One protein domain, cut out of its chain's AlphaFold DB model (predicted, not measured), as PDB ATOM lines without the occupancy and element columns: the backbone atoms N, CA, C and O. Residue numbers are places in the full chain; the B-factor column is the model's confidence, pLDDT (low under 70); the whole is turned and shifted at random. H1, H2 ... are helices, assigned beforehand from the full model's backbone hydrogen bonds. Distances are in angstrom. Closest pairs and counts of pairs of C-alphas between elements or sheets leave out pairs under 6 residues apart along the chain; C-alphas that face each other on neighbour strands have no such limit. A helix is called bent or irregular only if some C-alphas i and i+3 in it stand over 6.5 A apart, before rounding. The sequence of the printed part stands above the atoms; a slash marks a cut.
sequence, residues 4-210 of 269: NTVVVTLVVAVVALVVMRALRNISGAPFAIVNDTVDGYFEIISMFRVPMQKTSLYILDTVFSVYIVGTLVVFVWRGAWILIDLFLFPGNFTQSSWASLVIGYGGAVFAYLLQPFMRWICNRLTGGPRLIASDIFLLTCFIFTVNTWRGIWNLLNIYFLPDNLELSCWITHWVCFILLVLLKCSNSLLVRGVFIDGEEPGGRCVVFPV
ATOM      1  N   ASN A   4     -11.594 -25.206  89.747       94.12
ATOM      2  CA  ASN A   4     -11.930 -25.517  88.362       94.12
ATOM      3  C   ASN A   4     -11.057 -26.638  87.790       94.12
ATOM      4  O   ASN A   4     -11.579 -27.532  87.132       94.12
ATOM      5  N   THR A   5      -9.750 -26.642  88.072       93.38
ATOM      6  CA  THR A   5      -8.846 -27.698  87.600       93.38
ATOM      7  C   THR A   5      -9.249 -29.054  88.169       93.38
ATOM      8  O   THR A   5      -9.347 -30.019  87.421       93.38
ATOM      9  N   VAL A   6      -9.550 -29.125  89.471       94.31
ATOM     10  CA  VAL A   6      -9.965 -30.374  90.137       94.31
ATOM     11  C   VAL A   6     -11.244 -30.922  89.511       94.31
ATOM     12  O   VAL A   6     -11.308 -32.102  89.168       94.31
ATOM     13  N   VAL A   7     -12.251 -30.059  89.339       95.75
ATOM     14  CA  VAL A   7     -13.545 -30.443  88.765       95.75
ATOM     15  C   VAL A   7     -13.386 -30.892  87.319       95.75
ATOM     16  O   VAL A   7     -13.890 -31.952  86.960       95.75
ATOM     17  N   VAL A   8     -12.656 -30.136  86.494       96.06
ATOM     18  CA  VAL A   8     -12.434 -30.485  85.085       96.06
ATOM     19  C   VAL A   8     -11.694 -31.816  84.972       96.06
ATOM     20  O   VAL A   8     -12.150 -32.693  84.243       96.06
ATOM     21  N   THR A   9     -10.606 -32.016  85.722       94.88
ATOM     22  CA  THR A   9      -9.853 -33.279  85.704       94.88
ATOM     23  C   THR A   9     -10.719 -34.461  86.140       94.88
ATOM     24  O   THR A   9     -10.703 -35.496  85.476       94.88
ATOM     25  N   LEU A  10     -11.515 -34.308  87.204       96.31
ATOM     26  CA  LEU A  10     -12.427 -35.349  87.676       96.31
ATOM     27  C   LEU A  10     -13.494 -35.685  86.628       96.31
ATOM     28  O   LEU A  10     -13.674 -36.853  86.292       96.31
ATOM     29  N   VAL A  11     -14.195 -34.676  86.107       97.19
ATOM     30  CA  VAL A  11     -15.300 -34.868  85.157       97.19
ATOM     31  C   VAL A  11     -14.793 -35.485  83.860       97.19
ATOM     32  O   VAL A  11     -15.378 -36.457  83.390       97.19
ATOM     33  N   VAL A  12     -13.684 -34.983  83.308       97.69
ATOM     34  CA  VAL A  12     -13.080 -35.550  82.094       97.69
ATOM     35  C   VAL A  12     -12.683 -37.007  82.322       97.69
ATOM     36  O   VAL A  12     -12.975 -37.849  81.475       97.69
ATOM     37  N   ALA A  13     -12.080 -37.331  83.470       97.50
ATOM     38  CA  ALA A  13     -11.677 -38.699  83.770       97.50
ATOM     39  C   ALA A  13     -12.877 -39.646  83.948       97.50
ATOM     40  O   ALA A  13     -12.878 -40.739  83.382       97.50
ATOM     41  N   VAL A  14     -13.927 -39.218  84.660       97.62
ATOM     42  CA  VAL A  14     -15.169 -39.996  84.809       97.62
ATOM     43  C   VAL A  14     -15.839 -40.212  83.455       97.62
ATOM     44  O   VAL A  14     -16.176 -41.344  83.123       97.62
ATOM     45  N   VAL A  15     -16.000 -39.158  82.648       97.62
ATOM     46  CA  VAL A  15     -16.623 -39.256  81.318       97.62
ATOM     47  C   VAL A  15     -15.827 -40.198  80.418       97.62
ATOM     48  O   VAL A  15     -16.424 -41.058  79.773       97.62
ATOM     49  N   ALA A  16     -14.496 -40.101  80.409       97.38
ATOM     50  CA  ALA A  16     -13.650 -41.008  79.639       97.38
ATOM     51  C   ALA A  16     -13.844 -42.473  80.068       97.38
ATOM     52  O   ALA A  16     -14.016 -43.342  79.212       97.38
ATOM     53  N   LEU A  17     -13.876 -42.756  81.375       97.00
ATOM     54  CA  LEU A  17     -14.113 -44.109  81.890       97.00
ATOM     55  C   LEU A  17     -15.516 -44.628  81.551       97.00
ATOM     56  O   LEU A  17     -15.637 -45.779  81.140       97.00
ATOM     57  N   VAL A  18     -16.558 -43.797  81.652       96.19
ATOM     58  CA  VAL A  18     -17.935 -44.165  81.266       96.19
ATOM     59  C   VAL A  18     -18.015 -44.493  79.775       96.19
ATOM     60  O   VAL A  18     -18.560 -45.528  79.397       96.19
ATOM     61  N   VAL A  19     -17.432 -43.652  78.914       95.88
ATOM     62  CA  VAL A  19     -17.423 -43.869  77.455       95.88
ATOM     63  C   VAL A  19     -16.700 -45.166  77.095       95.88
ATOM     64  O   VAL A  19     -17.161 -45.913  76.233       95.88
ATOM     65  N   MET A  20     -15.599 -45.471  77.783       95.38
ATOM     66  CA  MET A  20     -14.865 -46.723  77.600       95.38
ATOM     67  C   MET A  20     -15.522 -47.928  78.284       95.38
ATOM     68  O   MET A  20     -15.065 -49.045  78.060       95.38
ATOM     69  N   ARG A  21     -16.580 -47.740  79.086       94.56
ATOM     70  CA  ARG A  21     -17.182 -48.783  79.939       94.56
ATOM     71  C   ARG A  21     -16.155 -49.404  80.888       94.56
ATOM     72  O   ARG A  21     -16.069 -50.621  80.998       94.56
ATOM     73  N   ALA A  22     -15.338 -48.568  81.516       94.88
ATOM     74  CA  ALA A  22     -14.278 -48.959  82.439       94.88
ATOM     75  C   ALA A  22     -14.432 -48.289  83.819       94.88
ATOM     76  O   ALA A  22     -13.470 -48.212  84.586       94.88
ATOM     77  N   LEU A  23     -15.617 -47.784  84.153       94.25
ATOM     78  CA  LEU A  23     -15.896 -47.065  85.388       94.25
ATOM     79  C   LEU A  23     -15.728 -47.946  86.624       94.25
ATOM     80  O   LEU A  23     -15.188 -47.477  87.621       94.25
ATOM     81  N   ARG A  24     -16.099 -49.232  86.575       92.19
ATOM     82  CA  ARG A  24     -15.963 -50.144  87.726       92.19
ATOM     83  C   ARG A  24     -14.534 -50.286  88.240       92.19
ATOM     84  O   ARG A  24     -14.361 -50.630  89.410       92.19
ATOM     85  N   ASN A  25     -13.526 -49.971  87.429       93.00
ATOM     86  CA  ASN A  25     -12.115 -50.016  87.821       93.00
ATOM     87  C   ASN A  25     -11.744 -48.999  88.914       93.00
ATOM     88  O   ASN A  25     -10.683 -49.122  89.514       93.00
ATOM     89  N   ILE A  26     -12.618 -48.032  89.227       93.94
ATOM     90  CA  ILE A  26     -12.445 -47.145  90.390       93.94
ATOM     91  C   ILE A  26     -12.782 -47.828  91.724       93.94
ATOM     92  O   ILE A  26     -12.525 -47.255  92.782       93.94
ATOM     93  N   SER A  27     -13.383 -49.022  91.694       89.62
ATOM     94  CA  SER A  27     -13.798 -49.744  92.898       89.62
ATOM     95  C   SER A  27     -12.591 -50.218  93.705       89.62
ATOM     96  O   SER A  27     -11.627 -50.742  93.157       89.62
ATOM     97  N   GLY A  28     -12.688 -50.119  95.026       87.25
ATOM     98  CA  GLY A  28     -11.721 -50.681  95.962       87.25
ATOM     99  C   GLY A  28     -12.417 -51.215  97.209       87.25
ATOM    100  O   GLY A  28     -13.649 -51.212  97.308       87.25
ATOM    101  N   ALA A  29     -11.642 -51.673  98.189       88.69
ATOM    102  CA  ALA A  29     -12.182 -51.955  99.517       88.69
ATOM    103  C   ALA A  29     -12.865 -50.684 100.074       88.69
ATOM    104  O   ALA A  29     -12.347 -49.595  99.853       88.69
ATOM    105  N   PRO A  30     -14.030 -50.777 100.740       92.06
ATOM    106  CA  PRO A  30     -14.628 -51.983 101.324       92.06
ATOM    107  C   PRO A  30     -15.532 -52.805 100.384       92.06
ATOM    108  O   PRO A  30     -16.158 -53.763 100.840       92.06
ATOM    109  N   PHE A  31     -15.635 -52.461  99.097       91.62
ATOM    110  CA  PHE A  31     -16.548 -53.127  98.152       91.62
ATOM    111  C   PHE A  31     -15.878 -54.159  97.243       91.62
ATOM    112  O   PHE A  31     -16.571 -54.938  96.593       91.62
ATOM    113  N   ALA A  32     -14.549 -54.194  97.197       87.88
ATOM    114  CA  ALA A  32     -13.788 -55.199  96.471       87.88
ATOM    115  C   ALA A  32     -12.655 -55.742  97.348       87.88
ATOM    116  O   ALA A  32     -11.854 -54.967  97.867       87.88
ATOM    117  N   ILE A  33     -12.606 -57.067  97.521       86.38
ATOM    118  CA  ILE A  33     -11.529 -57.767  98.233       86.38
ATOM    119  C   ILE A  33     -11.126 -58.983  97.404       86.38
ATOM    120  O   ILE A  33     -11.947 -59.847  97.091       86.38
ATOM    121  N   VAL A  34      -9.841 -59.063  97.088       81.81
ATOM    122  CA  VAL A  34      -9.237 -60.141  96.311       81.81
ATOM    123  C   VAL A  34      -8.414 -61.035  97.240       81.81
ATOM    124  O   VAL A  34      -7.562 -60.563  97.992       81.81
ATOM    125  N   ASN A  35      -8.692 -62.337  97.192       81.69
ATOM    126  CA  ASN A  35      -7.930 -63.369  97.897       81.69
ATOM    127  C   ASN A  35      -6.644 -63.706  97.114       81.69
ATOM    128  O   ASN A  35      -6.595 -63.573  95.889       81.69
ATOM    129  N   ASP A  36      -5.616 -64.172  97.810       80.81
ATOM    130  CA  ASP A  36      -4.320 -64.534  97.233       80.81
ATOM    131  C   ASP A  36      -4.389 -65.860  96.457       80.81
ATOM    132  O   ASP A  36      -3.616 -66.085  95.533       80.81
ATOM    133  N   THR A  37      -5.349 -66.735  96.781       71.50
ATOM    134  CA  THR A  37      -5.474 -68.080  96.188       71.50
ATOM    135  C   THR A  37      -6.296 -68.127  94.893       71.50
ATOM    136  O   THR A  37      -7.029 -69.090  94.676       71.50
ATOM    137  N   VAL A  38      -6.259 -67.082  94.067       64.44
ATOM    138  CA  VAL A  38      -7.012 -67.047  92.802       64.44
ATOM    139  C   VAL A  38      -6.236 -67.735  91.677       64.44
ATOM    140  O   VAL A  38      -5.049 -67.463  91.481       64.44
ATOM    141  N   ASP A  39      -6.912 -68.614  90.933       64.19
ATOM    142  CA  ASP A  39      -6.390 -69.161  89.677       64.19
ATOM    143  C   ASP A  39      -6.093 -68.008  88.702       64.19
ATOM    144  O   ASP A  39      -6.806 -67.002  88.688       64.19
ATOM    145  N   GLY A  40      -5.011 -68.118  87.927       64.62
ATOM    146  CA  GLY A  40      -4.561 -67.016  87.069       64.62
ATOM    147  C   GLY A  40      -3.951 -65.854  87.866       64.62
ATOM    148  O   GLY A  40      -4.180 -64.687  87.561       64.62
ATOM    149  N   TYR A  41      -3.167 -66.140  88.915       67.12
ATOM    150  CA  TYR A  41      -2.528 -65.108  89.745       67.12
ATOM    151  C   TYR A  41      -1.777 -64.046  88.921       67.12
ATOM    152  O   TYR A  41      -1.913 -62.859  89.216       67.12
ATOM    153  N   PHE A  42      -1.040 -64.479  87.893       73.94
ATOM    154  CA  PHE A  42      -0.277 -63.630  86.971       73.94
ATOM    155  C   PHE A  42      -1.061 -63.236  85.709       73.94
ATOM    156  O   PHE A  42      -0.518 -62.575  84.826       73.94
ATOM    157  N   GLU A  43      -2.329 -63.634  85.606       73.56
ATOM    158  CA  GLU A  43      -3.188 -63.287  84.481       73.56
ATOM    159  C   GLU A  43      -3.877 -61.955  84.774       73.56
ATOM    160  O   GLU A  43      -4.830 -61.853  85.549       73.56
ATOM    161  N   ILE A  44      -3.350 -60.901  84.161       79.88
ATOM    162  CA  ILE A  44      -3.936 -59.568  84.209       79.88
ATOM    163  C   ILE A  44      -4.793 -59.406  82.960       79.88
ATOM    164  O   ILE A  44      -4.287 -59.435  81.838       79.88
ATOM    165  N   ILE A  45      -6.100 -59.236  83.156       86.44
ATOM    166  CA  ILE A  45      -7.036 -58.996  82.058       86.44
ATOM    167  C   ILE A  45      -6.826 -57.565  81.565       86.44
ATOM    168  O   ILE A  45      -7.058 -56.609  82.302       86.44
ATOM    169  N   SER A  46      -6.368 -57.415  80.330       91.38
ATOM    170  CA  SER A  46      -6.251 -56.127  79.654       91.38
ATOM    171  C   SER A  46      -7.586 -55.694  79.033       91.38
ATOM    172  O   SER A  46      -8.496 -56.506  78.841       91.38
ATOM    173  N   MET A  47      -7.699 -54.408  78.701       91.88
ATOM    174  CA  MET A  47      -8.897 -53.781  78.141       91.88
ATOM    175  C   MET A  47      -9.391 -54.494  76.875       91.88
ATOM    176  O   MET A  47     -10.579 -54.792  76.751       91.88
ATOM    177  N   PHE A  48      -8.487 -54.789  75.939       92.12
ATOM    178  CA  PHE A  48      -8.833 -55.403  74.654       92.12
ATOM    179  C   PHE A  48      -8.637 -56.922  74.630       92.12
ATOM    180  O   PHE A  48      -8.952 -57.556  73.620       92.12
ATOM    181  N   ARG A  49      -8.159 -57.517  75.732       91.62
ATOM    182  CA  ARG A  49      -7.951 -58.968  75.895       91.62
ATOM    183  C   ARG A  49      -7.125 -59.583  74.773       91.62
ATOM    184  O   ARG A  49      -7.392 -60.704  74.330       91.62
ATOM    185  N   VAL A  50      -6.146 -58.837  74.271       90.06
ATOM    186  CA  VAL A  50      -5.285 -59.327  73.202       90.06
ATOM    187  C   VAL A  50      -4.460 -60.494  73.746       90.06
ATOM    188  O   VAL A  50      -3.857 -60.369  74.808       90.06
ATOM    189  N   PRO A  51      -4.400 -61.642  73.056       88.38
ATOM    190  CA  PRO A  51      -3.630 -62.773  73.543       88.38
ATOM    191  C   PRO A  51      -2.147 -62.614  73.149       88.38
ATOM    192  O   PRO A  51      -1.817 -61.991  72.133       88.38
ATOM    193  N   MET A  52      -1.234 -63.184  73.942       86.69
ATOM    194  CA  MET A  52       0.218 -62.947  73.820       86.69
ATOM    195  C   MET A  52       0.824 -63.339  72.462       86.69
ATOM    196  O   MET A  52       1.887 -62.835  72.099       86.69
ATOM    197  N   GLN A  53       0.151 -64.195  71.682       90.06
ATOM    198  CA  GLN A  53       0.585 -64.594  70.337       90.06
ATOM    199  C   GLN A  53       0.724 -63.389  69.392       90.06
ATOM    200  O   GLN A  53       1.507 -63.438  68.448       90.06
ATOM    201  N   LYS A  54      -0.012 -62.296  69.641       91.31
ATOM    202  CA  LYS A  54       0.113 -61.032  68.903       91.31
ATOM    203  C   LYS A  54       0.900 -60.019  69.732       91.31
ATOM    204  O   LYS A  54       0.329 -59.065  70.249       91.31
ATOM    205  N   THR A  55       2.211 -60.222  69.855       91.25
ATOM    206  CA  THR A  55       3.069 -59.506  70.818       91.25
ATOM    207  C   THR A  55       2.969 -57.979  70.740       91.25
ATOM    208  O   THR A  55       2.830 -57.335  71.774       91.25
ATOM    209  N   SER A  56       2.979 -57.380  69.544       94.00
ATOM    210  CA  SER A  56       2.886 -55.915  69.400       94.00
ATOM    211  C   SER A  56       1.543 -55.356  69.880       94.00
ATOM    212  O   SER A  56       1.509 -54.376  70.622       94.00
ATOM    213  N   LEU A  57       0.437 -56.004  69.507       93.31
ATOM    214  CA  LEU A  57      -0.907 -55.623  69.947       93.31
ATOM    215  C   LEU A  57      -1.109 -55.890  71.441       93.31
ATOM    216  O   LEU A  57      -1.771 -55.105  72.108       93.31
ATOM    217  N   TYR A  58      -0.513 -56.960  71.971       93.00
ATOM    218  CA  TYR A  58      -0.538 -57.279  73.397       93.00
ATOM    219  C   TYR A  58       0.179 -56.208  74.225       93.00
ATOM    220  O   TYR A  58      -0.353 -55.745  75.235       93.00
ATOM    221  N   ILE A  59       1.359 -55.766  73.779       92.75
ATOM    222  CA  ILE A  59       2.094 -54.673  74.428       92.75
ATOM    223  C   ILE A  59       1.267 -53.385  74.382       92.75
ATOM    224  O   ILE A  59       1.130 -52.722  75.407       92.75
ATOM    225  N   LEU A  60       0.679 -53.050  73.228       94.38
ATOM    226  CA  LEU A  60      -0.151 -51.852  73.085       94.38
ATOM    227  C   LEU A  60      -1.378 -51.886  74.010       94.38
ATOM    228  O   LEU A  60      -1.660 -50.900  74.686       94.38
ATOM    229  N   ASP A  61      -2.074 -53.020  74.073       94.31
ATOM    230  CA  ASP A  61      -3.222 -53.234  74.957       94.31
ATOM    231  C   ASP A  61      -2.825 -53.129  76.437       94.31
ATOM    232  O   ASP A  61      -3.493 -52.465  77.228       94.31
ATOM    233  N   THR A  62      -1.678 -53.700  76.807       91.38
ATOM    234  CA  THR A  62      -1.143 -53.613  78.173       91.38
ATOM    235  C   THR A  62      -0.803 -52.172  78.548       91.38
ATOM    236  O   THR A  62      -1.210 -51.698  79.608       91.38
ATOM    237  N   VAL A  63      -0.105 -51.442  77.670       92.69
ATOM    238  CA  VAL A  63       0.226 -50.025  77.880       92.69
ATOM    239  C   VAL A  63      -1.047 -49.195  78.002       92.69
ATOM    240  O   VAL A  63      -1.161 -48.399  78.929       92.69
ATOM    241  N   PHE A  64      -2.030 -49.409  77.126       94.06
ATOM    242  CA  PHE A  64      -3.311 -48.713  77.198       94.06
ATOM    243  C   PHE A  64      -4.034 -48.993  78.523       94.06
ATOM    244  O   PHE A  64      -4.468 -48.071  79.212       94.06
ATOM    245  N   SER A  65      -4.106 -50.261  78.920       93.31
ATOM    246  CA  SER A  65      -4.766 -50.695  80.152       93.31
ATOM    247  C   SER A  65      -4.124 -50.081  81.398       93.31
ATOM    248  O   SER A  65      -4.816 -49.543  82.257       93.31
ATOM    249  N   VAL A  66      -2.795 -50.112  81.495       90.62
ATOM    250  CA  VAL A  66      -2.082 -49.620  82.681       90.62
ATOM    251  C   VAL A  66      -2.001 -48.096  82.689       90.62
ATOM    252  O   VAL A  66      -2.374 -47.465  83.677       90.62
ATOM    253  N   TYR A  67      -1.536 -47.485  81.599       92.25
ATOM    254  CA  TYR A  67      -1.261 -46.050  81.583       92.25
ATOM    255  C   TYR A  67      -2.503 -45.210  81.335       92.25
ATOM    256  O   TYR A  67      -2.626 -44.159  81.952       92.25
ATOM    257  N   ILE A  68      -3.426 -45.625  80.465       94.75
ATOM    258  CA  ILE A  68      -4.612 -44.810  80.174       94.75
ATOM    259  C   ILE A  68      -5.687 -45.078  81.220       94.75
ATOM    260  O   ILE A  68      -6.035 -44.172  81.976       94.75
ATOM    261  N   VAL A  69      -6.174 -46.319  81.325       95.38
ATOM    262  CA  VAL A  69      -7.255 -46.639  82.273       95.38
ATOM    263  C   VAL A  69      -6.789 -46.429  83.715       95.38
ATOM    264  O   VAL A  69      -7.474 -45.748  84.479       95.38
ATOM    265  N   GLY A  70      -5.597 -46.918  84.075       93.38
ATOM    266  CA  GLY A  70      -5.043 -46.737  85.420       93.38
ATOM    267  C   GLY A  70      -4.865 -45.268  85.820       93.38
ATOM    268  O   GLY A  70      -5.293 -44.876  86.906       93.38
ATOM    269  N   THR A  71      -4.319 -44.417  84.945       94.81
ATOM    270  CA  THR A  71      -4.155 -42.983  85.261       94.81
ATOM    271  C   THR A  71      -5.499 -42.270  85.397       94.81
ATOM    272  O   THR A  71      -5.664 -41.445  86.294       94.81
ATOM    273  N   LEU A  72      -6.489 -42.607  84.564       96.62
ATOM    274  CA  LEU A  72      -7.836 -42.047  84.695       96.62
ATOM    275  C   LEU A  72      -8.464 -42.422  86.040       96.62
ATOM    276  O   LEU A  72      -9.022 -41.553  86.706       96.62
ATOM    277  N   VAL A  73      -8.311 -43.674  86.488       95.81
ATOM    278  CA  VAL A  73      -8.746 -44.099  87.829       95.81
ATOM    279  C   VAL A  73      -8.075 -43.250  88.914       95.81
ATOM    280  O   VAL A  73      -8.765 -42.737  89.795       95.81
ATOM    281  N   VAL A  74      -6.759 -43.023  88.823       95.25
ATOM    282  CA  VAL A  74      -6.022 -42.165  89.771       95.25
ATOM    283  C   VAL A  74      -6.558 -40.732  89.772       95.25
ATOM    284  O   VAL A  74      -6.736 -40.150  90.842       95.25
ATOM    285  N   PHE A  75      -6.868 -40.158  88.607       96.69
ATOM    286  CA  PHE A  75      -7.461 -38.821  88.510       96.69
ATOM    287  C   PHE A  75      -8.849 -38.747  89.144       96.69
ATOM    288  O   PHE A  75      -9.134 -37.777  89.849       96.69
ATOM    289  N   VAL A  76      -9.685 -39.774  88.967       97.62
ATOM    290  CA  VAL A  76     -11.002 -39.838  89.612       97.62
ATOM    291  C   VAL A  76     -10.866 -39.913  91.135       97.62
ATOM    292  O   VAL A  76     -11.481 -39.118  91.849       97.62
ATOM    293  N   TRP A  77     -10.002 -40.797  91.640       96.44
ATOM    294  CA  TRP A  77      -9.688 -40.913  93.069       96.44
ATOM    295  C   TRP A  77      -9.162 -39.609  93.658       96.44
ATOM    296  O   TRP A  77      -9.687 -39.117  94.661       96.44
ATOM    297  N   ARG A  78      -8.149 -39.017  93.022       95.62
ATOM    298  CA  ARG A  78      -7.522 -37.793  93.516       95.62
ATOM    299  C   ARG A  78      -8.474 -36.603  93.451       95.62
ATOM    300  O   ARG A  78      -8.527 -35.833  94.405       95.62
ATOM    301  N   GLY A  79      -9.231 -36.472  92.364       96.19
ATOM    302  CA  GLY A  79     -10.224 -35.416  92.193       96.19
ATOM    303  C   GLY A  79     -11.303 -35.475  93.269       96.19
ATOM    304  O   GLY A  79     -11.539 -34.480  93.952       96.19
ATOM    305  N   ALA A  80     -11.894 -36.652  93.495       96.56
ATOM    306  CA  ALA A  80     -12.899 -36.847  94.538       96.56
ATOM    307  C   ALA A  80     -12.350 -36.553  95.942       96.56
ATOM    308  O   ALA A  80     -13.006 -35.871  96.727       96.56
ATOM    309  N   TRP A  81     -11.130 -37.009  96.242       96.06
ATOM    310  CA  TRP A  81     -10.477 -36.740  97.522       96.06
ATOM    311  C   TRP A  81     -10.322 -35.237  97.784       96.06
ATOM    312  O   TRP A  81     -10.712 -34.757  98.846       96.06
ATOM    313  N   ILE A  82      -9.803 -34.486  96.803       94.94
ATOM    314  CA  ILE A  82      -9.601 -33.037  96.937       94.94
ATOM    315  C   ILE A  82     -10.942 -32.305  97.059       94.94
ATOM    316  O   ILE A  82     -11.052 -31.377  97.852       94.94
ATOM    317  N   LEU A  83     -11.978 -32.710  96.316       95.25
ATOM    318  CA  LEU A  83     -13.302 -32.099  96.477       95.25
ATOM    319  C   LEU A  83     -13.827 -32.268  97.907       95.25
ATOM    320  O   LEU A  83     -14.363 -31.319  98.473       95.25
ATOM    321  N   ILE A  84     -13.631 -33.437  98.518       95.56
ATOM    322  CA  ILE A  84     -14.018 -33.652  99.917       95.56
ATOM    323  C   ILE A  84     -13.188 -32.761 100.851       95.56
ATOM    324  O   ILE A  84     -13.764 -32.174 101.763       95.56
ATOM    325  N   ASP A  85     -11.882 -32.591 100.610       93.31
ATOM    326  CA  ASP A  85     -11.048 -31.653 101.383       93.31
ATOM    327  C   ASP A  85     -11.573 -30.207 101.320       93.31
ATOM    328  O   ASP A  85     -11.510 -29.488 102.316       93.31
ATOM    329  N   LEU A  86     -12.113 -29.786 100.173       92.50
ATOM    330  CA  LEU A  86     -12.634 -28.430  99.974       92.50
ATOM    331  C   LEU A  86     -14.021 -28.205 100.598       92.50
ATOM    332  O   LEU A  86     -14.322 -27.083 101.001       92.50
ATOM    333  N   PHE A  87     -14.871 -29.234 100.665       93.50
ATOM    334  CA  PHE A  87     -16.271 -29.077 101.083       93.50
ATOM    335  C   PHE A  87     -16.592 -29.628 102.474       93.50
ATOM    336  O   PHE A  87     -17.464 -29.087 103.158       93.50
ATOM    337  N   LEU A  88     -15.934 -30.700 102.918       93.75
ATOM    338  CA  LEU A  88     -16.281 -31.374 104.167       93.75
ATOM    339  C   LEU A  88     -15.510 -30.758 105.337       93.75
ATOM    340  O   LEU A  88     -14.366 -31.122 105.586       93.75
ATOM    341  N   PHE A  89     -16.154 -29.852 106.078       92.94
ATOM    342  CA  PHE A  89     -15.567 -29.135 107.223       92.94
ATOM    343  C   PHE A  89     -14.206 -28.467 106.901       92.94
ATOM    344  O   PHE A  89     -13.205 -28.780 107.549       92.94
ATOM    345  N   PRO A  90     -14.147 -27.511 105.949       87.81
ATOM    346  CA  PRO A  90     -12.889 -26.960 105.418       87.81
ATOM    347  C   PRO A  90     -12.018 -26.194 106.433       87.81
ATOM    348  O   PRO A  90     -10.872 -25.873 106.136       87.81
ATOM    349  N   GLY A  91     -12.529 -25.904 107.633       87.12
ATOM    350  CA  GLY A  91     -11.781 -25.256 108.719       87.12
ATOM    351  C   GLY A  91     -11.393 -26.178 109.878       87.12
ATOM    352  O   GLY A  91     -10.728 -25.731 110.807       87.12
ATOM    353  N   ASN A  92     -11.816 -27.447 109.867       93.56
ATOM    354  CA  ASN A  92     -11.541 -28.380 110.958       93.56
ATOM    355  C   ASN A  92     -11.156 -29.755 110.409       93.56
ATOM    356  O   ASN A  92     -12.003 -30.616 110.158       93.56
ATOM    357  N   PHE A  93      -9.847 -29.959 110.258       92.50
ATOM    358  CA  PHE A  93      -9.279 -31.182 109.697       92.50
ATOM    359  C   PHE A  93      -9.695 -32.439 110.479       92.50
ATOM    360  O   PHE A  93     -10.038 -33.459 109.881       92.50
ATOM    361  N   THR A  94      -9.753 -32.362 111.809       95.62
ATOM    362  CA  THR A  94     -10.130 -33.493 112.670       95.62
ATOM    363  C   THR A  94     -11.592 -33.888 112.488       95.62
ATOM    364  O   THR A  94     -11.893 -35.063 112.275       95.62
ATOM    365  N   GLN A  95     -12.509 -32.916 112.509       95.81
ATOM    366  CA  GLN A  95     -13.933 -33.174 112.267       95.81
ATOM    367  C   GLN A  95     -14.178 -33.674 110.844       95.81
ATOM    368  O   GLN A  95     -14.931 -34.625 110.656       95.81
ATOM    369  N   SER A  96     -13.494 -33.090 109.856       97.00
ATOM    370  CA  SER A  96     -13.529 -33.548 108.465       97.00
ATOM    371  C   SER A  96     -13.128 -35.018 108.334       97.00
ATOM    372  O   SER A  96     -13.768 -35.781 107.610       97.00
ATOM    373  N   SER A  97     -12.092 -35.434 109.062       97.00
ATOM    374  CA  SER A  97     -11.556 -36.796 109.019       97.00
ATOM    375  C   SER A  97     -12.514 -37.811 109.642       97.00
ATOM    376  O   SER A  97     -12.821 -38.831 109.024       97.00
ATOM    377  N   TRP A  98     -13.065 -37.501 110.819       98.00
ATOM    378  CA  TRP A  98     -14.095 -38.331 111.453       98.00
ATOM    379  C   TRP A  98     -15.380 -38.398 110.628       98.00
ATOM    380  O   TRP A  98     -15.931 -39.483 110.446       98.00
ATOM    381  N   ALA A  99     -15.837 -37.268 110.084       97.69
ATOM    382  CA  ALA A  99     -17.011 -37.226 109.222       97.69
ATOM    383  C   ALA A  99     -16.818 -38.096 107.974       97.69
ATOM    384  O   ALA A  99     -17.702 -38.888 107.652       97.69
ATOM    385  N   SER A 100     -15.651 -38.025 107.322       98.12
ATOM    386  CA  SER A 100     -15.312 -38.918 106.210       98.12
ATOM    387  C   SER A 100     -15.353 -40.387 106.623       98.12
ATOM    388  O   SER A 100     -15.954 -41.192 105.918       98.12
ATOM    389  N   LEU A 101     -14.802 -40.753 107.785       97.94
ATOM    390  CA  LEU A 101     -14.838 -42.141 108.250       97.94
ATOM    391  C   LEU A 101     -16.278 -42.646 108.454       97.94
ATOM    392  O   LEU A 101     -16.627 -43.738 107.997       97.94
ATOM    393  N   VAL A 102     -17.123 -41.842 109.108       98.19
ATOM    394  CA  VAL A 102     -18.528 -42.183 109.390       98.19
ATOM    395  C   VAL A 102     -19.347 -42.271 108.103       98.19
ATOM    396  O   VAL A 102     -20.077 -43.244 107.915       98.19
ATOM    397  N   ILE A 103     -19.202 -41.305 107.190       98.00
ATOM    398  CA  ILE A 103     -19.862 -41.324 105.875       98.00
ATOM    399  C   ILE A 103     -19.399 -42.538 105.065       98.00
ATOM    400  O   ILE A 103     -20.218 -43.197 104.430       98.00
ATOM    401  N   GLY A 104     -18.104 -42.853 105.104       97.94
ATOM    402  CA  GLY A 104     -17.521 -43.977 104.386       97.94
ATOM    403  C   GLY A 104     -18.100 -45.319 104.825       97.94
ATOM    404  O   GLY A 104     -18.738 -46.009 104.029       97.94
ATOM    405  N   TYR A 105     -17.951 -45.673 106.104       97.94
ATOM    406  CA  TYR A 105     -18.444 -46.958 106.610       97.94
ATOM    407  C   TYR A 105     -19.970 -47.021 106.728       97.94
ATOM    408  O   TYR A 105     -20.559 -48.049 106.391       97.94
ATOM    409  N   GLY A 106     -20.627 -45.935 107.145       98.00
ATOM    410  CA  GLY A 106     -22.090 -45.860 107.174       98.00
ATOM    411  C   GLY A 106     -22.692 -46.002 105.774       98.00
ATOM    412  O   GLY A 106     -23.618 -46.788 105.567       98.00
ATOM    413  N   GLY A 107     -22.102 -45.321 104.789       97.56
ATOM    414  CA  GLY A 107     -22.461 -45.451 103.382       97.56
ATOM    415  C   GLY A 107     -22.180 -46.843 102.818       97.56
ATOM    416  O   GLY A 107     -22.991 -47.369 102.059       97.56
ATOM    417  N   ALA A 108     -21.093 -47.495 103.237       96.25
ATOM    418  CA  ALA A 108     -20.812 -48.873 102.850       96.25
ATOM    419  C   ALA A 108     -21.874 -49.851 103.353       96.25
ATOM    420  O   ALA A 108     -22.404 -50.624 102.554       96.25
ATOM    421  N   VAL A 109     -22.248 -49.777 104.634       96.75
ATOM    422  CA  VAL A 109     -23.348 -50.585 105.185       96.75
ATOM    423  C   VAL A 109     -24.635 -50.339 104.399       96.75
ATOM    424  O   VAL A 109     -25.281 -51.292 103.963       96.75
ATOM    425  N   PHE A 110     -24.975 -49.074 104.143       97.00
ATOM    426  CA  PHE A 110     -26.143 -48.717 103.341       97.00
ATOM    427  C   PHE A 110     -26.092 -49.310 101.923       97.00
ATOM    428  O   PHE A 110     -27.073 -49.891 101.462       97.00
ATOM    429  N   ALA A 111     -24.950 -49.236 101.242       96.62
ATOM    430  CA  ALA A 111     -24.778 -49.793  99.903       96.62
ATOM    431  C   ALA A 111     -24.917 -51.327  99.879       96.62
ATOM    432  O   ALA A 111     -25.549 -51.858  98.965       96.62
ATOM    433  N   TYR A 112     -24.415 -52.044 100.894       95.06
ATOM    434  CA  TYR A 112     -24.651 -53.488 101.044       95.06
ATOM    435  C   TYR A 112     -26.137 -53.818 101.238       95.06
ATOM    436  O   TYR A 112     -26.631 -54.780 100.649       95.06
ATOM    437  N   LEU A 113     -26.871 -53.008 102.009       96.12
ATOM    438  CA  LEU A 113     -28.321 -53.164 102.171       96.12
ATOM    439  C   LEU A 113     -29.088 -52.862 100.875       96.12
ATOM    440  O   LEU A 113     -30.098 -53.504 100.594       96.12
ATOM    441  N   LEU A 114     -28.601 -51.917 100.068       95.81
ATOM    442  CA  LEU A 114     -29.208 -51.525  98.794       95.81
ATOM    443  C   LEU A 114     -28.874 -52.494  97.643       95.81
ATOM    444  O   LEU A 114     -29.611 -52.578  96.657       95.81
ATOM    445  N   GLN A 115     -27.795 -53.271  97.759       95.25
ATOM    446  CA  GLN A 115     -27.308 -54.181  96.720       95.25
ATOM    447  C   GLN A 115     -28.374 -55.170  96.186       95.25
ATOM    448  O   GLN A 115     -28.460 -55.326  94.962       95.25
ATOM    449  N   PRO A 116     -29.223 -55.836  97.006       94.88
ATOM    450  CA  PRO A 116     -30.269 -56.730  96.499       94.88
ATOM    451  C   PRO A 116     -31.307 -56.005  95.636       94.88
ATOM    452  O   PRO A 116     -31.740 -56.539  94.613       94.88
ATOM    453  N   PHE A 117     -31.667 -54.779  96.018       95.75
ATOM    454  CA  PHE A 117     -32.585 -53.938  95.256       95.75
ATOM    455  C   PHE A 117     -31.971 -53.525  93.914       95.75
ATOM    456  O   PHE A 117     -32.594 -53.701  92.867       95.75
ATOM    457  N   MET A 118     -30.706 -53.096  93.910       95.94
ATOM    458  CA  MET A 118     -29.999 -52.777  92.666       95.94
ATOM    459  C   MET A 118     -29.853 -53.988  91.750       95.94
ATOM    460  O   MET A 118     -30.003 -53.872  90.532       95.94
ATOM    461  N   ARG A 119     -29.624 -55.176  92.319       95.06
ATOM    462  CA  ARG A 119     -29.603 -56.431  91.561       95.06
ATOM    463  C   ARG A 119     -30.962 -56.728  90.932       95.06
ATOM    464  O   ARG A 119     -31.009 -57.166  89.784       95.06
ATOM    465  N   TRP A 120     -32.055 -56.492  91.658       95.62
ATOM    466  CA  TRP A 120     -33.411 -56.633  91.129       95.62
ATOM    467  C   TRP A 120     -33.668 -55.674  89.955       95.62
ATOM    468  O   TRP A 120     -34.129 -56.134  88.909       95.62
ATOM    469  N   ILE A 121     -33.274 -54.399  90.068       94.75
ATOM    470  CA  ILE A 121     -33.358 -53.418  88.969       94.75
ATOM    471  C   ILE A 121     -32.553 -53.893  87.754       94.75
ATOM    472  O   ILE A 121     -33.082 -53.996  86.648       94.75
ATOM    473  N   CYS A 122     -31.279 -54.238  87.949       94.25
ATOM    474  CA  CYS A 122     -30.380 -54.616  86.856       94.25
ATOM    475  C   CYS A 122     -30.752 -55.952  86.190       94.25
ATOM    476  O   CYS A 122     -30.317 -56.218  85.074       94.25
ATOM    477  N   ASN A 123     -31.558 -56.793  86.847       94.75
ATOM    478  CA  ASN A 123     -32.153 -57.984  86.234       94.75
ATOM    479  C   ASN A 123     -33.337 -57.653  85.309       94.75
ATOM    480  O   ASN A 123     -33.668 -58.464  84.449       94.75
ATOM    481  N   ARG A 124     -34.007 -56.512  85.509       93.81
ATOM    482  CA  ARG A 124     -35.176 -56.079  84.725       93.81
ATOM    483  C   ARG A 124     -34.802 -55.161  83.565       93.81
ATOM    484  O   ARG A 124     -35.514 -55.130  82.567       93.81
ATOM    485  N   LEU A 125     -33.707 -54.421  83.701       93.25
ATOM    486  CA  LEU A 125     -33.176 -53.557  82.654       93.25
ATOM    487  C   LEU A 125     -32.262 -54.334  81.702       93.25
ATOM    488  O   LEU A 125     -31.572 -55.273  82.095       93.25
ATOM    489  N   THR A 126     -32.194 -53.891  80.450       91.56
ATOM    490  CA  THR A 126     -31.273 -54.410  79.428       91.56
ATOM    491  C   THR A 126     -30.547 -53.252  78.738       91.56
ATOM    492  O   THR A 126     -30.972 -52.102  78.833       91.56
ATOM    493  N   GLY A 127     -29.416 -53.529  78.082       91.00
ATOM    494  CA  GLY A 127     -28.673 -52.526  77.306       91.00
ATOM    495  C   GLY A 127     -28.205 -51.303  78.112       91.00
ATOM    496  O   GLY A 127     -27.714 -51.440  79.234       91.00
ATOM    497  N   GLY A 128     -28.351 -50.113  77.518       92.62
ATOM    498  CA  GLY A 128     -27.884 -48.830  78.063       92.62
ATOM    499  C   GLY A 128     -28.482 -48.436  79.423       92.62
ATOM    500  O   GLY A 128     -27.713 -48.101  80.319       92.62
ATOM    501  N   PRO A 129     -29.809 -48.528  79.649       94.25
ATOM    502  CA  PRO A 129     -30.401 -48.223  80.954       94.25
ATOM    503  C   PRO A 129     -29.826 -49.057  82.104       94.25
ATOM    504  O   PRO A 129     -29.622 -48.541  83.201       94.25
ATOM    505  N   ARG A 130     -29.521 -50.338  81.854       94.19
ATOM    506  CA  ARG A 130     -28.866 -51.206  82.845       94.19
ATOM    507  C   ARG A 130     -27.455 -50.720  83.167       94.19
ATOM    508  O   ARG A 130     -27.078 -50.715  84.334       94.19
ATOM    509  N   LEU A 131     -26.699 -50.331  82.139       94.19
ATOM    510  CA  LEU A 131     -25.348 -49.793  82.295       94.19
ATOM    511  C   LEU A 131     -25.376 -48.516  83.142       94.19
ATOM    512  O   LEU A 131     -24.729 -48.475  84.177       94.19
ATOM    513  N   ILE A 132     -26.236 -47.553  82.797       95.12
ATOM    514  CA  ILE A 132     -26.389 -46.293  83.544       95.12
ATOM    515  C   ILE A 132     -26.771 -46.553  85.009       95.12
ATOM    516  O   ILE A 132     -26.181 -45.970  85.914       95.12
ATOM    517  N   ALA A 133     -27.736 -47.444  85.265       95.12
ATOM    518  CA  ALA A 133     -28.137 -47.787  86.631       95.12
ATOM    519  C   ALA A 133     -26.989 -48.424  87.437       95.12
ATOM    520  O   ALA A 133     -26.822 -48.121  88.620       95.12
ATOM    521  N   SER A 134     -26.193 -49.289  86.799       94.75
ATOM    522  CA  SER A 134     -25.005 -49.897  87.403       94.75
ATOM    523  C   SER A 134     -23.931 -48.847  87.696       94.75
ATOM    524  O   SER A 134     -23.398 -48.819  88.801       94.75
ATOM    525  N   ASP A 135     -23.661 -47.952  86.749       95.31
ATOM    526  CA  ASP A 135     -22.624 -46.923  86.850       95.31
ATOM    527  C   ASP A 135     -22.939 -45.897  87.944       95.31
ATOM    528  O   ASP A 135     -22.065 -45.560  88.742       95.31
ATOM    529  N   ILE A 136     -24.199 -45.459  88.059       96.12
ATOM    530  CA  ILE A 136     -24.645 -44.570  89.146       96.12
ATOM    531  C   ILE A 136     -24.429 -45.235  90.510       96.12
ATOM    532  O   ILE A 136     -23.947 -44.602  91.456       96.12
ATOM    533  N   PHE A 137     -24.761 -46.523  90.623       96.25
ATOM    534  CA  PHE A 137     -24.559 -47.267  91.862       96.25
ATOM    535  C   PHE A 137     -23.070 -47.423  92.194       96.25
ATOM    536  O   PHE A 137     -22.674 -47.200  93.338       96.25
ATOM    537  N   LEU A 138     -22.234 -47.732  91.199       94.94
ATOM    538  CA  LEU A 138     -20.784 -47.844  91.358       94.94
ATOM    539  C   LEU A 138     -20.141 -46.507  91.750       94.94
ATOM    540  O   LEU A 138     -19.328 -46.484  92.670       94.94
ATOM    541  N   LEU A 139     -20.551 -45.391  91.140       96.31
ATOM    542  CA  LEU A 139     -20.110 -44.047  91.530       96.31
ATOM    543  C   LEU A 139     -20.498 -43.716  92.973       96.31
ATOM    544  O   LEU A 139     -19.688 -43.179  93.724       96.31
ATOM    545  N   THR A 140     -21.710 -44.084  93.386       96.44
ATOM    546  CA  THR A 140     -22.161 -43.898  94.774       96.44
ATOM    547  C   THR A 140     -21.279 -44.687  95.745       96.44
ATOM    548  O   THR A 140     -20.786 -44.138  96.732       96.44
ATOM    549  N   CYS A 141     -21.001 -45.958  95.439       96.81
ATOM    550  CA  CYS A 141     -20.093 -46.789  96.235       96.81
ATOM    551  C   CYS A 141     -18.668 -46.219  96.258       96.81
ATOM    552  O   CYS A 141     -17.993 -46.239  97.287       96.81
ATOM    553  N   PHE A 142     -18.208 -45.659  95.142       96.69
ATOM    554  CA  PHE A 142     -16.911 -45.007  95.050       96.69
ATOM    555  C   PHE A 142     -16.802 -43.787  95.981       96.69
ATOM    556  O   PHE A 142     -15.802 -43.657  96.684       96.69
ATOM    557  N   ILE A 143     -17.839 -42.953  96.105       96.94
ATOM    558  CA  ILE A 143     -17.837 -41.832  97.064       96.94
ATOM    559  C   ILE A 143     -17.675 -42.320  98.512       96.94
ATOM    560  O   ILE A 143     -16.902 -41.737  99.280       96.94
ATOM    561  N   PHE A 144     -18.350 -43.408  98.892       97.88
ATOM    562  CA  PHE A 144     -18.176 -44.019 100.217       97.88
ATOM    563  C   PHE A 144     -16.779 -44.615 100.398       97.88
ATOM    564  O   PHE A 144     -16.176 -44.505 101.466       97.88
ATOM    565  N   THR A 145     -16.227 -45.191  99.332       96.88
ATOM    566  CA  THR A 145     -14.867 -45.733  99.314       96.88
ATOM    567  C   THR A 145     -13.833 -44.644  99.586       96.88
ATOM    568  O   THR A 145     -13.036 -44.776 100.513       96.88
ATOM    569  N   VAL A 146     -13.881 -43.534  98.841       97.44
ATOM    570  CA  VAL A 146     -12.952 -42.406  99.024       97.44
ATOM    571  C   VAL A 146     -13.061 -41.839 100.436       97.44
ATOM    572  O   VAL A 146     -12.041 -41.616 101.079       97.44
ATOM    573  N   ASN A 147     -14.280 -41.667 100.957       98.00
ATOM    574  CA  ASN A 147     -14.495 -41.197 102.327       98.00
ATOM    575  C   ASN A 147     -13.914 -42.153 103.380       98.00
ATOM    576  O   ASN A 147     -13.291 -41.697 104.337       98.00
ATOM    577  N   THR A 148     -14.047 -43.465 103.177       97.75
ATOM    578  CA  THR A 148     -13.466 -44.478 104.072       97.75
ATOM    579  C   THR A 148     -11.949 -44.320 104.152       97.75
ATOM    580  O   THR A 148     -11.399 -44.149 105.240       97.75
ATOM    581  N   TRP A 149     -11.269 -44.312 103.003       95.69
ATOM    582  CA  TRP A 149      -9.809 -44.217 102.968       95.69
ATOM    583  C   TRP A 149      -9.303 -42.859 103.424       95.69
ATOM    584  O   TRP A 149      -8.354 -42.804 104.201       95.69
ATOM    585  N   ARG A 150      -9.974 -41.777 103.030       96.56
ATOM    586  CA  ARG A 150      -9.664 -40.434 103.519       96.56
ATOM    587  C   ARG A 150      -9.755 -40.341 105.032       96.56
ATOM    588  O   ARG A 150      -8.829 -39.836 105.660       96.56
ATOM    589  N   GLY A 151     -10.830 -40.867 105.613       97.12
ATOM    590  CA  GLY A 151     -10.996 -40.928 107.060       97.12
ATOM    591  C   GLY A 151      -9.854 -41.690 107.730       97.12
ATOM    592  O   GLY A 151      -9.207 -41.147 108.618       97.12
ATOM    593  N   ILE A 152      -9.556 -42.911 107.270       96.38
ATOM    594  CA  ILE A 152      -8.493 -43.755 107.847       96.38
ATOM    595  C   ILE A 152      -7.133 -43.055 107.785       96.38
ATOM    596  O   ILE A 152      -6.465 -42.931 108.808       96.38
ATOM    597  N   TRP A 153      -6.729 -42.576 106.605       94.75
ATOM    598  CA  TRP A 153      -5.422 -41.945 106.406       94.75
ATOM    599  C   TRP A 153      -5.265 -40.688 107.257       94.75
ATOM    600  O   TRP A 153      -4.256 -40.520 107.938       94.75
ATOM    601  N   ASN A 154      -6.277 -39.820 107.270       95.81
ATOM    602  CA  ASN A 154      -6.183 -38.587 108.036       95.81
ATOM    603  C   ASN A 154      -6.198 -38.849 109.547       95.81
ATOM    604  O   ASN A 154      -5.458 -38.200 110.279       95.81
ATOM    605  N   LEU A 155      -6.997 -39.806 110.029       96.69
ATOM    606  CA  LEU A 155      -7.019 -40.161 111.451       96.69
ATOM    607  C   LEU A 155      -5.705 -40.808 111.902       96.69
ATOM    608  O   LEU A 155      -5.259 -40.527 113.012       96.69
ATOM    609  N   LEU A 156      -5.055 -41.606 111.047       95.12
ATOM    610  CA  LEU A 156      -3.695 -42.092 111.303       95.12
ATOM    611  C   LEU A 156      -2.714 -40.921 111.430       95.12
ATOM    612  O   LEU A 156      -1.983 -40.864 112.410       95.12
ATOM    613  N   ASN A 157      -2.764 -39.945 110.520       93.94
ATOM    614  CA  ASN A 157      -1.903 -38.760 110.598       93.94
ATOM    615  C   ASN A 157      -2.145 -37.917 111.865       93.94
ATOM    616  O   ASN A 157      -1.215 -37.300 112.371       93.94
ATOM    617  N   ILE A 158      -3.381 -37.872 112.379       94.94
ATOM    618  CA  ILE A 158      -3.732 -37.096 113.581       94.94
ATOM    619  C   ILE A 158      -3.326 -37.829 114.866       94.94
ATOM    620  O   ILE A 158      -2.839 -37.196 115.801       94.94
ATOM    621  N   TYR A 159      -3.568 -39.141 114.945       95.81
ATOM    622  CA  TYR A 159      -3.506 -39.881 116.212       95.81
ATOM    623  C   TYR A 159      -2.371 -40.907 116.301       95.81
ATOM    624  O   TYR A 159      -1.978 -41.266 117.411       95.81
ATOM    625  N   PHE A 160      -1.846 -41.412 115.182       95.38
ATOM    626  CA  PHE A 160      -0.865 -42.496 115.178       95.38
ATOM    627  C   PHE A 160       0.552 -41.981 114.911       95.38
ATOM    628  O   PHE A 160       0.954 -41.777 113.765       95.38
ATOM    629  N   LEU A 161       1.315 -41.818 115.997       94.44
ATOM    630  CA  LEU A 161       2.691 -41.305 115.985       94.44
ATOM    631  C   LEU A 161       2.825 -39.980 115.197       94.44
ATOM    632  O   LEU A 161       3.654 -39.901 114.288       94.44
ATOM    633  N   PRO A 162       2.040 -38.934 115.533       93.50
ATOM    634  CA  PRO A 162       2.013 -37.685 114.763       93.50
ATOM    635  C   PRO A 162       3.377 -36.976 114.722       93.50
ATOM    636  O   PRO A 162       3.718 -36.356 113.718       93.50
ATOM    637  N   ASP A 163       4.186 -37.120 115.775       95.94
ATOM    638  CA  ASP A 163       5.513 -36.500 115.872       95.94
ATOM    639  C   ASP A 163       6.608 -37.272 115.109       95.94
ATOM    640  O   ASP A 163       7.700 -36.750 114.892       95.94
ATOM    641  N   ASN A 164       6.345 -38.521 114.702       95.06
ATOM    642  CA  ASN A 164       7.306 -39.362 113.986       95.06
ATOM    643  C   ASN A 164       6.634 -40.085 112.812       95.06
ATOM    644  O   ASN A 164       6.332 -41.283 112.858       95.06
ATOM    645  N   LEU A 165       6.423 -39.319 111.740       92.50
ATOM    646  CA  LEU A 165       5.766 -39.785 110.523       92.50
ATOM    647  C   LEU A 165       6.515 -40.945 109.852       92.50
ATOM    648  O   LEU A 165       5.881 -41.845 109.311       92.50
ATOM    649  N   GLU A 166       7.848 -40.957 109.900       94.94
ATOM    650  CA  GLU A 166       8.645 -42.032 109.302       94.94
ATOM    651  C   GLU A 166       8.336 -43.379 109.965       94.94
ATOM    652  O   GLU A 166       8.001 -44.352 109.285       94.94
ATOM    653  N   LEU A 167       8.378 -43.424 111.300       95.38
ATOM    654  CA  LEU A 167       8.050 -44.633 112.050       95.38
ATOM    655  C   LEU A 167       6.578 -45.031 111.857       95.38
ATOM    656  O   LEU A 167       6.281 -46.216 111.692       95.38
ATOM    657  N   SER A 168       5.671 -44.050 111.825       95.31
ATOM    658  CA  SER A 168       4.248 -44.258 111.530       95.31
ATOM    659  C   SER A 168       4.044 -44.977 110.189       95.31
ATOM    660  O   SER A 168       3.381 -46.019 110.128       95.31
ATOM    661  N   CYS A 169       4.693 -44.491 109.127       93.62
ATOM    662  CA  CYS A 169       4.659 -45.085 107.790       93.62
ATOM    663  C   CYS A 169       5.251 -46.499 107.761       93.62
ATOM    664  O   CYS A 169       4.642 -47.404 107.193       93.62
ATOM    665  N   TRP A 170       6.407 -46.726 108.392       96.62
ATOM    666  CA  TRP A 170       7.022 -48.057 108.424       96.62
ATOM    667  C   TRP A 170       6.153 -49.089 109.142       96.62
ATOM    668  O   TRP A 170       5.978 -50.201 108.635       96.62
ATOM    669  N   ILE A 171       5.579 -48.727 110.293       95.44
ATOM    670  CA  ILE A 171       4.707 -49.626 111.056       95.44
ATOM    671  C   ILE A 171       3.434 -49.917 110.265       95.44
ATOM    672  O   ILE A 171       3.094 -51.082 110.060       95.44
ATOM    673  N   THR A 172       2.742 -48.879 109.787       94.25
ATOM    674  CA  THR A 172       1.490 -49.052 109.035       94.25
ATOM    675  C   THR A 172       1.697 -49.803 107.723       94.25
ATOM    676  O   THR A 172       0.819 -50.568 107.337       94.25
ATOM    677  N   HIS A 173       2.851 -49.668 107.069       93.38
ATOM    678  CA  HIS A 173       3.189 -50.455 105.888       93.38
ATOM    679  C   HIS A 173       3.413 -51.933 106.230       93.38
ATOM    680  O   HIS A 173       2.664 -52.796 105.769       93.38
ATOM    681  N   TRP A 174       4.425 -52.243 107.050       96.12
ATOM    682  CA  TRP A 174       4.849 -53.628 107.270       96.12
ATOM    683  C   TRP A 174       3.837 -54.439 108.066       96.12
ATOM    684  O   TRP A 174       3.552 -55.577 107.698       96.12
ATOM    685  N   VAL A 175       3.263 -53.870 109.130       95.38
ATOM    686  CA  VAL A 175       2.299 -54.597 109.965       95.38
ATOM    687  C   VAL A 175       1.047 -54.916 109.158       95.38
ATOM    688  O   VAL A 175       0.623 -56.070 109.133       95.38
ATOM    689  N   CYS A 176       0.486 -53.941 108.438       93.19
ATOM    690  CA  CYS A 176      -0.691 -54.188 107.605       93.19
ATOM    691  C   CYS A 176      -0.380 -55.154 106.459       93.19
ATOM    692  O   CYS A 176      -1.181 -56.048 106.204       93.19
ATOM    693  N   PHE A 177       0.775 -55.032 105.798       93.31
ATOM    694  CA  PHE A 177       1.166 -55.962 104.737       93.31
ATOM    695  C   PHE A 177       1.280 -57.402 105.252       93.31
ATOM    696  O   PHE A 177       0.679 -58.307 104.675       93.31
ATOM    697  N   ILE A 178       1.972 -57.615 106.376       94.81
ATOM    698  CA  ILE A 178       2.088 -58.935 107.011       94.81
ATOM    699  C   ILE A 178       0.704 -59.468 107.385       94.81
ATOM    700  O   ILE A 178       0.399 -60.622 107.093       94.81
ATOM    701  N   LEU A 179      -0.161 -58.640 107.976       93.19
ATOM    702  CA  LEU A 179      -1.530 -59.039 108.306       93.19
ATOM    703  C   LEU A 179      -2.324 -59.443 107.061       93.19
ATOM    704  O   LEU A 179      -2.986 -60.475 107.084       93.19
ATOM    705  N   LEU A 180      -2.228 -58.690 105.964       91.62
ATOM    706  CA  LEU A 180      -2.884 -59.042 104.705       91.62
ATOM    707  C   LEU A 180      -2.362 -60.372 104.145       91.62
ATOM    708  O   LEU A 180      -3.163 -61.191 103.700       91.62
ATOM    709  N   VAL A 181      -1.053 -60.629 104.207       90.38
ATOM    710  CA  VAL A 181      -0.457 -61.913 103.792       90.38
ATOM    711  C   VAL A 181      -0.953 -63.063 104.677       90.38
ATOM    712  O   VAL A 181      -1.364 -64.104 104.164       90.38
ATOM    713  N   LEU A 182      -0.980 -62.878 106.001       90.62
ATOM    714  CA  LEU A 182      -1.488 -63.881 106.947       90.62
ATOM    715  C   LEU A 182      -2.974 -64.175 106.720       90.62
ATOM    716  O   LEU A 182      -3.406 -65.326 106.801       90.62
ATOM    717  N   LEU A 183      -3.744 -63.142 106.385       88.31
ATOM    718  CA  LEU A 183      -5.145 -63.255 106.010       88.31
ATOM    719  C   LEU A 183      -5.333 -63.732 104.564       88.31
ATOM    720  O   LEU A 183      -6.464 -64.009 104.189       88.31
ATOM    721  N   LYS A 184      -4.281 -63.902 103.758       87.38
ATOM    722  CA  LYS A 184      -4.369 -64.279 102.335       87.38
ATOM    723  C   LYS A 184      -5.188 -63.295 101.494       87.38
ATOM    724  O   LYS A 184      -5.971 -63.696 100.638       87.38
ATOM    725  N   CYS A 185      -5.063 -62.004 101.756       87.12
ATOM    726  CA  CYS A 185      -5.714 -60.947 100.983       87.12
ATOM    727  C   CYS A 185      -4.746 -59.830 100.565       87.12
ATOM    728  O   CYS A 185      -5.186 -58.736 100.209       87.12
ATOM    729  N   SER A 186      -3.437 -60.100 100.565       87.81
ATOM    730  CA  SER A 186      -2.403 -59.165 100.092       87.81
ATOM    731  C   SER A 186      -2.625 -58.710  98.647       87.81
ATOM    732  O   SER A 186      -2.344 -57.572  98.283       87.81
ATOM    733  N   ASN A 187      -3.257 -59.554  97.844       82.44
ATOM    734  CA  ASN A 187      -3.638 -59.305  96.465       82.44
ATOM    735  C   ASN A 187      -4.719 -58.219  96.306       82.44
ATOM    736  O   ASN A 187      -4.922 -57.707  95.210       82.44
ATOM    737  N   SER A 188      -5.395 -57.832  97.393       85.19
ATOM    738  CA  SER A 188      -6.318 -56.689  97.399       85.19
ATOM    739  C   SER A 188      -5.603 -55.337  97.289       85.19
ATOM    740  O   SER A 188      -6.266 -54.327  97.072       85.19
ATOM    741  N   LEU A 189      -4.273 -55.299  97.447       83.31
ATOM    742  CA  LEU A 189      -3.472 -54.078  97.301       83.31
ATOM    743  C   LEU A 189      -3.353 -53.614  95.844       83.31
ATOM    744  O   LEU A 189      -3.143 -52.428  95.600       83.31
ATOM    745  N   LEU A 190      -3.458 -54.535  94.884       75.06
ATOM    746  CA  LEU A 190      -3.288 -54.245  93.463       75.06
ATOM    747  C   LEU A 190      -4.643 -54.191  92.759       75.06
ATOM    748  O   LEU A 190      -5.477 -55.086  92.899       75.06
ATOM    749  N   VAL A 191      -4.831 -53.166  91.928       69.94
ATOM    750  CA  VAL A 191      -5.935 -53.140  90.964       69.94
ATOM    751  C   VAL A 191      -5.647 -54.199  89.900       69.94
ATOM    752  O   VAL A 191      -4.620 -54.154  89.222       69.94
ATOM    753  N   ARG A 192      -6.537 -55.189  89.776       73.88
ATOM    754  CA  ARG A 192      -6.365 -56.302  88.839       73.88
ATOM    755  C   ARG A 192      -6.994 -55.998  87.489       73.88
ATOM    756  O   ARG A 192      -8.191 -56.185  87.318       73.88
ATOM    757  N   GLY A 193      -6.154 -55.643  86.524       84.75
ATOM    758  CA  GLY A 193      -6.562 -55.529  85.126       84.75
ATOM    759  C   GLY A 193      -7.636 -54.470  84.892       84.75
ATOM    760  O   GLY A 193      -7.791 -53.539  85.680       84.75
ATOM    761  N   VAL A 194      -8.353 -54.615  83.779       89.88
ATOM    762  CA  VAL A 194      -9.431 -53.722  83.363       89.88
ATOM    763  C   VAL A 194     -10.720 -54.519  83.211       89.88
ATOM    764  O   VAL A 194     -10.851 -55.382  82.341       89.88
ATOM    765  N   PHE A 195     -11.689 -54.216  84.065       90.56
ATOM    766  CA  PHE A 195     -13.044 -54.746  84.004       90.56
ATOM    767  C   PHE A 195     -13.908 -53.890  83.081       90.56
ATOM    768  O   PHE A 195     -13.830 -52.661  83.125       90.56
ATOM    769  N   ILE A 196     -14.742 -54.550  82.271       91.75
ATOM    770  CA  ILE A 196     -15.650 -53.892  81.329       91.75
ATOM    771  C   ILE A 196     -17.057 -53.853  81.926       91.75
ATOM    772  O   ILE A 196     -17.660 -54.885  82.228       91.75
ATOM    773  N   ASP A 197     -17.614 -52.656  82.054       90.25
ATOM    774  CA  ASP A 197     -18.923 -52.434  82.653       90.25
ATOM    775  C   ASP A 197     -20.032 -53.046  81.802       90.25
ATOM    776  O   ASP A 197     -20.100 -52.879  80.578       90.25
ATOM    777  N   GLY A 198     -20.952 -53.750  82.458       85.06
ATOM    778  CA  GLY A 198     -22.093 -54.388  81.807       85.06
ATOM    779  C   GLY A 198     -21.745 -55.654  81.022       85.06
ATOM    780  O   GLY A 198     -22.607 -56.148  80.293       85.06
ATOM    781  N   GLU A 199     -20.530 -56.186  81.154       88.00
ATOM    782  CA  GLU A 199     -20.185 -57.491  80.597       88.00
ATOM    783  C   GLU A 199     -20.936 -58.629  81.300       88.00
ATOM    784  O   GLU A 199     -21.459 -59.530  80.641       88.00
ATOM    785  N   GLU A 200     -21.048 -58.595  82.631       86.50
ATOM    786  CA  GLU A 200     -21.745 -59.659  83.340       86.50
ATOM    787  C   GLU A 200     -23.252 -59.607  83.079       86.50
ATOM    788  O   GLU A 200     -23.857 -58.529  83.046       86.50
ATOM    789  N   PRO A 201     -23.912 -60.768  82.945       84.88
ATOM    790  CA  PRO A 201     -25.328 -60.802  82.624       84.88
ATOM    791  C   PRO A 201     -26.200 -60.501  83.849       84.88
ATOM    792  O   PRO A 201     -25.922 -60.936  84.976       84.88
ATOM    793  N   GLY A 202     -27.302 -59.792  83.588       86.00
ATOM    794  CA  GLY A 202     -28.288 -59.377  84.584       86.00
ATOM    795  C   GLY A 202     -27.690 -58.462  85.651       86.00
ATOM    796  O   GLY A 202     -26.823 -57.636  85.375       86.00
ATOM    797  N   GLY A 203     -28.133 -58.641  86.893       85.19
ATOM    798  CA  GLY A 203     -27.693 -57.871  88.053       85.19
ATOM    799  C   GLY A 203     -26.393 -58.351  88.694       85.19
ATOM    800  O   GLY A 203     -26.126 -57.993  89.835       85.19
ATOM    801  N   ARG A 204     -25.587 -59.173  88.007       87.56
ATOM    802  CA  ARG A 204     -24.246 -59.546  88.493       87.56
ATOM    803  C   ARG A 204     -23.253 -58.378  88.455       87.56
ATOM    804  O   ARG A 204     -22.334 -58.367  89.264       87.56
ATOM    805  N   CYS A 205     -23.481 -57.386  87.593       86.19
ATOM    806  CA  CYS A 205     -22.622 -56.206  87.442       86.19
ATOM    807  C   CYS A 205     -22.544 -55.325  88.706       86.19
ATOM    808  O   CYS A 205     -21.534 -54.669  88.931       86.19
ATOM    809  N   VAL A 206     -23.570 -55.362  89.565       90.69
ATOM    810  CA  VAL A 206     -23.636 -54.601  90.829       90.69
ATOM    811  C   VAL A 206     -23.298 -55.445  92.060       90.69
ATOM    812  O   VAL A 206     -23.498 -55.011  93.194       90.69
ATOM    813  N   VAL A 207     -22.833 -56.685  91.873       90.81
ATOM    814  CA  VAL A 207     -22.460 -57.546  92.997       90.81
ATOM    815  C   VAL A 207     -21.045 -57.218  93.451       90.81
ATOM    816  O   VAL A 207     -20.101 -57.316  92.668       90.81
ATOM    817  N   PHE A 208     -20.902 -56.874  94.730       90.12
ATOM    818  CA  PHE A 208     -19.602 -56.621  95.342       90.12
ATOM    819  C   PHE A 208     -18.769 -57.908  95.405       90.12
ATOM    820  O   PHE A 208     -19.234 -58.904  95.977       90.12
ATOM    821  N   PRO A 209     -17.550 -57.924  94.830       85.06
ATOM    822  CA  PRO A 209     -16.659 -59.073  94.886       85.06
ATOM    823  C   PRO A 209     -15.966 -59.152  96.253       85.06
ATOM    824  O   PRO A 209     -14.756 -58.996  96.371       85.06
ATOM    825  N   VAL A 210     -16.747 -59.392  97.307       82.81
ATOM    826  CA  VAL A 210     -16.257 -59.622  98.672       82.81
ATOM    827  C   VAL A 210     -16.618 -61.045  99.076       82.81
ATOM    828  O   VAL A 210     -17.559 -61.309  99.821       82.81
TER     829      VAL A 210
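AT A GLANCE: This is residues 4 to 210 of the 269 residues of the protein "uncharacterized protein LOC108739863" of Agrilus planipennis (UniProt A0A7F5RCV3). Long helices crossed at steep angles make this domain: H5 runs through it with the bent helix H4 folded along it, and H3 crosses H5 with its later residues, 77 to 84. H1 packs on H3, the short H2 sits between H3 and H5, H8 packs on H4b and H5, and H6 folds back from the last residues of H5 but touches no helix. The 207 printed residues hold eight named helices, H1 to H8 in order, and no named strand, an all-helix class. The whole is compact, with a radius of gyration of the C-alphas of 18.4 A and spans of 53 by 36 by 36 A.

HOW THE PARTS SIT: H1, residues 4 to 20, touches residues 69 to 83 of H3, residues 55 to 87, at a steep tilt of 41 degrees, opposite ways; the closest C-alphas, of Leu 10 and Gly 79, are 5.0 A apart. H2, residues 23 to 26, touches H3, closest at the C-alphas of Ile 26 and Val 73, 5.4 A. H5, residues 127 to 159, is the hub and touches four helices. H3 touches it at 62 degrees, a steep tilt, closest at the C-alphas of Trp 81 and Val 146, 6.4 A. H4, residues 93 to 124, was assigned as one helix by its hydrogen bonds but is bent: C-alphas 113 and 116 are 7.0 A apart. Its arm H4a, residues 93 to 113, touches H5 at 37 degrees, only just steep, opposite ways, closest at the C-alphas of Gly 104 and Thr 148, 4.1 A. Its arm H4b, residues 116 to 124, forms a hairpin with H5, at a shallow tilt of 25 degrees, closest at the C-alphas of Cys 122 and Arg 130, 5.5 A. H6, residues 165 to 182, is close to H5 but not clearly touching, and likewise to H7, residues 186 to 189. H8, residues 202 to 206, touches H4b, closest at the C-alphas of Arg 119 and Gly 203, 4.2 A; it is irregular, C-alphas 202 and 205 being 7.1 A apart. Every O i to N i+4 pair is within hydrogen-bond range in H1, H4a, H4b and H5; H3 has 28 of 29, H6 13 of 14, and H8 0 of 1 with 0 of 2 O i to N i+3 pairs, while H2 and H7 are too short for O i to N i+4 pairs.

IN THESE COORDINATES: H1 begins at C-alpha 4, (-11.930, -25.517, 88.362), and spans 24.0 A. H3 spans 47.1 A, H4a 30.0 A, H5 48.0 A and H6 25.4 A. H8 ends at C-alpha 206, (-23.636, -54.601, 90.829).

THE WHOLE: The C-alphas of Gln 53 and Gly 91, the two farthest apart, are 56.3 A apart. The printed part has no cut. The links H2 to H3, 28 residues, and H7 to H8, 12 residues, are long. The mean pLDDT of the printed part is 92.2; residues 38 to 41 and residue 191 are under 70.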